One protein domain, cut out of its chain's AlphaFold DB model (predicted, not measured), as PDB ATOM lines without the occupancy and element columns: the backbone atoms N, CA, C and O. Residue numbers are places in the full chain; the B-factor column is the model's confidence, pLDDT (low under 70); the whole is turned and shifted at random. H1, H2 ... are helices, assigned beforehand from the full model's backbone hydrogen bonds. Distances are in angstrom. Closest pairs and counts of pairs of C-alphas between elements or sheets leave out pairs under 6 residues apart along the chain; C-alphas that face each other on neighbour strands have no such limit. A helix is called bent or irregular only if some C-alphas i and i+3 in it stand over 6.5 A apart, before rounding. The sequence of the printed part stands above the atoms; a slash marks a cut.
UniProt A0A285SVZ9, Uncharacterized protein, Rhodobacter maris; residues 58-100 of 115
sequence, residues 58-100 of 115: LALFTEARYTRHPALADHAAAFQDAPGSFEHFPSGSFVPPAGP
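This is residues 58 to 100 of the 115 residues of an uncharacterized protein of Rhodobacter maris (UniProt A0A285SVZ9). There is little regular structure: the chain is mostly loops, with three very short helices, H1, H2 and H3, whose centres make a triangle. The link from H2 to H3, residues 80 to 89, swings out in a wide bend round Pro 83, and residues 94 to 100 follow H3 as a tail with no named element. The printed part has 43 residues, of which 13 are in named elements, in the order H1, H2, H3; the class is all helix, with no named strand. It is compact, with a radius of gyration of the C-alphas of 9.5 A and spans of 28 by 19 by 14 A.

H1, residues 65 to 68, begins at C-alpha 65 (35.528, -42.719, 42.173) and is 5.5 A long. H2, residues 75 to 79, is 8.6 A long and irregular: C-alphas 75 and 78 are 7.1 A apart. H3, residues 90 to 93, is 5.8 A long and ends at C-alpha 93 (27.888, -37.690, 52.047).

H1 and H2 only just touch, with 3 pairs of C-alphas within 8 A, the closest those of Tyr 66 and Ala 77, 5.8 A. H3 is close to H1 but not clearly touching, the closest C-alphas being those of Thr 67 and Ser 91, 6.6 A. In H2, 0 of 1 O i to N i+4 pairs and 1 of 2 O i to N i+3 pairs are within hydrogen-bond range; H1 and H3 are too short for an O i to N i+4 pair.

The C-alphas farthest apart, of Leu 58 and Pro 83, are 28.0 A apart. The printed part has no cut, and both links are short. Mean pLDDT of the printed part is 80.8; residues 97 to 100 are under 70.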
ATOM      1  N   LEU A  58      34.504 -54.314  47.809       82.06
ATOM      2  CA  LEU A  58      33.242 -54.197  47.068       82.06
ATOM      3  C   LEU A  58      33.077 -52.792  46.483       82.06
ATOM      4  O   LEU A  58      33.300 -51.809  47.184       82.06
ATOM      5  N   ALA A  59      32.555 -52.718  45.256       84.62
ATOM      6  CA  ALA A  59      32.081 -51.474  44.658       84.62
ATOM      7  C   ALA A  59      30.792 -50.986  45.349       84.62
ATOM      8  O   ALA A  59      29.699 -51.393  44.960       84.62
ATOM      9  N   LEU A  60      30.903 -50.144  46.386       80.12
ATOM     10  CA  LEU A  60      29.741 -49.722  47.197       80.12
ATOM     11  C   LEU A  60      28.825 -48.717  46.483       80.12
ATOM     12  O   LEU A  60      27.613 -48.721  46.680       80.12
ATOM     13  N   PHE A  61      29.407 -47.865  45.645       86.31
ATOM     14  CA  PHE A  61      28.708 -46.854  44.856       86.31
ATOM     15  C   PHE A  61      29.226 -46.892  43.428       86.31
ATOM     16  O   PHE A  61      30.323 -47.378  43.187       86.31
ATOM     17  N   THR A  62      28.479 -46.351  42.471       86.12
ATOM     18  CA  THR A  62      28.906 -46.265  41.063       86.12
ATOM     19  C   THR A  62      29.208 -44.839  40.622       86.12
ATOM     20  O   THR A  62      29.641 -44.639  39.492       86.12
ATOM     21  N   GLU A  63      29.057 -43.853  41.504       87.31
ATOM     22  CA  GLU A  63      29.176 -42.426  41.195       87.31
ATOM     23  C   GLU A  63      30.610 -41.921  41.450       87.31
ATOM     24  O   GLU A  63      31.463 -42.040  40.564       87.31
ATOM     25  N   ALA A  64      30.914 -41.446  42.667       85.81
ATOM     26  CA  ALA A  64      32.230 -40.935  43.040       85.81
ATOM     27  C   ALA A  64      33.298 -42.034  43.018       85.81
ATOM     28  O   ALA A  64      33.147 -43.099  43.630       85.81
ATOM     29  N   ARG A  65      34.431 -41.756  42.363       81.94
ATOM     30  CA  ARG A  65      35.528 -42.719  42.173       81.94
ATOM     31  C   ARG A  65      36.090 -43.254  43.493       81.94
ATOM     32  O   ARG A  65      36.364 -44.446  43.582       81.94
ATOM     33  N   TYR A  66      36.227 -42.398  44.504       83.44
ATOM     34  CA  TYR A  66      36.772 -42.781  45.813       83.44
ATOM     35  C   TYR A  66      35.784 -43.538  46.700       83.44
ATOM     36  O   TYR A  66      36.175 -44.136  47.696       83.44
ATOM     37  N   THR A  67      34.505 -43.531  46.326       86.00
ATOM     38  CA  THR A  67      33.446 -44.242  47.051       86.00
ATOM     39  C   THR A  67      33.177 -45.631  46.462       86.00
ATOM     40  O   THR A  67      32.626 -46.484  47.148       86.00
ATOM     41  N   ARG A  68      33.619 -45.889  45.216       86.75
ATOM     42  CA  ARG A  68      33.598 -47.218  44.576       86.75
ATOM     43  C   ARG A  68      34.494 -48.198  45.323       86.75
ATOM     44  O   ARG A  68      33.997 -49.181  45.838       86.75
ATOM     45  N   HIS A  69      35.787 -47.899  45.402       84.50
ATOM     46  CA  HIS A  69      36.789 -48.773  46.014       84.50
ATOM     47  C   HIS A  69      37.540 -48.023  47.117       84.50
ATOM     48  O   HIS A  69      38.659 -47.561  46.870       84.50
ATOM     49  N   PRO A  70      36.937 -47.825  48.307       79.06
ATOM     50  CA  PRO A  70      37.558 -47.066  49.389       79.06
ATOM     51  C   PRO A  70      38.969 -47.539  49.760       79.06
ATOM     52  O   PRO A  70      39.787 -46.720  50.168       79.06
ATOM     53  N   ALA A  71      39.283 -48.830  49.599       81.56
ATOM     54  CA  ALA A  71      40.611 -49.369  49.895       81.56
ATOM     55  C   ALA A  71      41.689 -48.940  48.882       81.56
ATOM     56  O   ALA A  71      42.875 -48.958  49.203       81.56
ATOM     57  N   LEU A  72      41.288 -48.569  47.662       82.19
ATOM     58  CA  LEU A  72      42.178 -48.160  46.567       82.19
ATOM     59  C   LEU A  72      42.065 -46.667  46.235       82.19
ATOM     60  O   LEU A  72      42.694 -46.184  45.291       82.19
ATOM     61  N   ALA A  73      41.216 -45.944  46.959       82.38
ATOM     62  CA  ALA A  73      40.941 -44.548  46.705       82.38
ATOM     63  C   ALA A  73      42.090 -43.648  47.178       82.38
ATOM     64  O   ALA A  73      42.537 -43.734  48.317       82.38
ATOM     65  N   ASP A  74      42.524 -42.733  46.310       80.19
ATOM     66  CA  ASP A  74      43.450 -41.659  46.674       80.19
ATOM     67  C   ASP A  74      42.762 -40.634  47.602       80.19
ATOM     68  O   ASP A  74      41.583 -40.322  47.433       80.19
ATOM     69  N   HIS A  75      43.495 -40.065  48.561       76.62
ATOM     70  CA  HIS A  75      42.992 -39.033  49.478       76.62
ATOM     71  C   HIS A  75      42.539 -37.745  48.771       76.62
ATOM     72  O   HIS A  75      41.579 -37.104  49.202       76.62
ATOM     73  N   ALA A  76      43.207 -37.365  47.683       78.56
ATOM     74  CA  ALA A  76      42.865 -36.203  46.867       78.56
ATOM     75  C   ALA A  76      41.692 -36.483  45.918       78.56
ATOM     76  O   ALA A  76      41.243 -35.582  45.212       78.56
ATOM     77  N   ALA A  77      41.169 -37.713  45.891       80.38
ATOM     78  CA  ALA A  77      40.155 -38.098  44.926       80.38
ATOM     79  C   ALA A  77      38.825 -37.339  45.069       80.38
ATOM     80  O   ALA A  77      38.106 -37.209  44.083       80.38
ATOM     81  N   ALA A  78      38.527 -36.805  46.257       78.69
ATOM     82  CA  ALA A  78      37.374 -35.933  46.487       78.69
ATOM     83  C   ALA A  78      37.555 -34.501  45.935       78.69
ATOM     84  O   ALA A  78      36.585 -33.758  45.850       78.69
ATOM     85  N   PHE A  79      38.781 -34.119  45.556       81.31
ATOM     86  CA  PHE A  79      39.159 -32.785  45.068       81.31
ATOM     87  C   PHE A  79      39.750 -32.838  43.647       81.31
ATOM     88  O   PHE A  79      40.610 -32.029  43.297       81.31
ATOM     89  N   GLN A  80      39.363 -33.833  42.836       80.31
ATOM     90  CA  GLN A  80      39.976 -34.066  41.516       80.31
ATOM     91  C   GLN A  80      39.732 -32.938  40.514       80.31
ATOM     92  O   GLN A  80      40.547 -32.763  39.611       80.31
ATOM     93  N   ASP A  81      38.653 -32.172  40.678       83.44
ATOM     94  CA  ASP A  81      38.340 -31.069  39.773       83.44
ATOM     95  C   ASP A  81      39.282 -29.879  39.998       83.44
ATOM     96  O   ASP A  81      39.818 -29.317  39.041       83.44
ATOM     97  N   ALA A  82      39.507 -29.495  41.260       82.94
ATOM     98  CA  ALA A  82      40.450 -28.447  41.644       82.94
ATOM     99  C   ALA A  82      40.806 -28.521  43.143       82.94
ATOM    100  O   ALA A  82      40.018 -29.029  43.944       82.94
ATOM    101  N   PRO A  83      41.940 -27.933  43.578       79.94
ATOM    102  CA  PRO A  83      42.241 -27.782  44.999       79.94
ATOM    103  C   PRO A  83      41.089 -27.092  45.748       79.94
ATOM    104  O   PRO A  83      40.763 -25.937  45.476       79.94
ATOM    105  N   GLY A  84      40.472 -27.805  46.695       79.19
ATOM    106  CA  GLY A  84      39.340 -27.303  47.481       79.19
ATOM    107  C   GLY A  84      37.982 -27.319  46.768       79.19
ATOM    108  O   GLY A  84      37.046 -26.705  47.281       79.19
ATOM    109  N   SER A  85      37.845 -27.991  45.619       83.25
ATOM    110  CA  SER A  85      36.540 -28.192  44.976       83.25
ATOM    111  C   SER A  85      35.605 -29.016  45.864       83.25
ATOM    112  O   SER A  85      36.037 -29.920  46.579       83.25
ATOM    113  N   PHE A  86      34.308 -28.717  45.818       80.56
ATOM    114  CA  PHE A  86      33.309 -29.552  46.476       80.56
ATOM    115  C   PHE A  86      32.964 -30.750  45.600       80.56
ATOM    116  O   PHE A  86      32.801 -30.609  44.394       80.56
ATOM    117  N   GLU A  87      32.796 -31.906  46.232       80.31
ATOM    118  CA  GLU A  87      32.228 -33.081  45.581       80.31
ATOM    119  C   GLU A  87      30.736 -32.849  45.272       80.31
ATOM    120  O   GLU A  87      29.989 -32.301  46.090       80.31
ATOM    121  N   HIS A  88      30.299 -33.278  44.091       86.19
ATOM    122  CA  HIS A  88      28.927 -33.172  43.601       86.19
ATOM    123  C   HIS A  88      28.145 -34.487  43.710       86.19
ATOM    124  O   HIS A  88      26.914 -34.479  43.631       86.19
ATOM    125  N   PHE A  89      28.829 -35.616  43.895       87.69
ATOM    126  CA  PHE A  89      28.190 -36.919  44.017       87.69
ATOM    127  C   PHE A  89      27.565 -37.133  45.411       87.69
ATOM    128  O   PHE A  89      28.255 -36.993  46.427       87.69
ATOM    129  N   PRO A  90      26.285 -37.556  45.493       87.25
ATOM    130  CA  PRO A  90      25.605 -37.844  46.760       87.25
ATOM    131  C   PRO A  90      26.341 -38.861  47.638       87.25
ATOM    132  O   PRO A  90      26.369 -38.726  48.863       87.25
ATOM    133  N   SER A  91      26.975 -39.856  47.012       86.88
ATOM    134  CA  SER A  91      27.803 -40.875  47.677       86.88
ATOM    135  C   SER A  91      28.893 -40.297  48.594       86.88
ATOM    136  O   SER A  91      29.193 -40.899  49.630       86.88
ATOM    137  N   GLY A  92      29.408 -39.097  48.306       82.38
ATOM    138  CA  GLY A  92      30.369 -38.394  49.166       82.38
ATOM    139  C   GLY A  92      29.823 -37.979  50.541       82.38
ATOM    140  O   GLY A  92      30.595 -37.736  51.462       82.38
ATOM    141  N   SER A  93      28.498 -37.950  50.728       84.75
ATOM    142  CA  SER A  93      27.888 -37.690  52.047       84.75
ATOM    143  C   SER A  93      27.952 -38.903  52.984       84.75
ATOM    144  O   SER A  93      27.867 -38.743  54.200       84.75
ATOM    145  N   PHE A  94      28.087 -40.115  52.433       83.06
ATOM    146  CA  PHE A  94      28.137 -41.364  53.202       83.06
ATOM    147  C   PHE A  94      29.563 -41.839  53.471       83.06
ATOM    148  O   PHE A  94      29.813 -42.503  54.479       83.06
ATOM    149  N   VAL A  95      30.490 -41.515  52.570       79.12
ATOM    150  CA  VAL A  95      31.899 -41.888  52.669       79.12
ATOM    151  C   VAL A  95      32.705 -40.604  52.812       79.12
ATOM    152  O   VAL A  95      32.878 -39.894  51.821       79.12
ATOM    153  N   PRO A  96      33.198 -40.274  54.019       72.06
ATOM    154  CA  PRO A  96      34.056 -39.113  54.163       72.06
ATOM    155  C   PRO A  96      35.342 -39.328  53.349       72.06
ATOM    156  O   PRO A  96      35.823 -40.465  53.262       72.06
ATOM    157  N   PRO A  97      35.934 -38.263  52.781       69.12
ATOM    158  CA  PRO A  97      37.264 -38.356  52.199       69.12
ATOM    159  C   PRO A  97      38.232 -38.951  53.227       69.12
ATOM    160  O   PRO A  97      38.136 -38.678  54.428       69.12
ATOM    161  N   ALA A  98      39.118 -39.827  52.762       67.12
ATOM    162  CA  ALA A  98      39.925 -40.665  53.634       67.12
ATOM    163  C   ALA A  98      40.801 -39.819  54.580       67.12
ATOM    164  O   ALA A  98      41.756 -39.207  54.121       67.12
ATOM    165  N   GLY A  99      40.470 -39.849  55.881       63.84
ATOM    166  CA  GLY A  99      41.278 -39.450  57.047       63.84
ATOM    167  C   GLY A  99      41.803 -38.004  57.098       63.84
ATOM    168  O   GLY A  99      41.945 -37.346  56.072       63.84
ATOM    169  N   PRO A 100      42.146 -37.474  58.292       57.50
ATOM    170  CA  PRO A 100      42.935 -36.250  58.352       57.50
ATOM    171  C   PRO A 100      44.199 -36.507  57.544       57.50
ATOM    172  O   PRO A 100      44.852 -37.532  57.746       57.50
TER     173      PRO A 100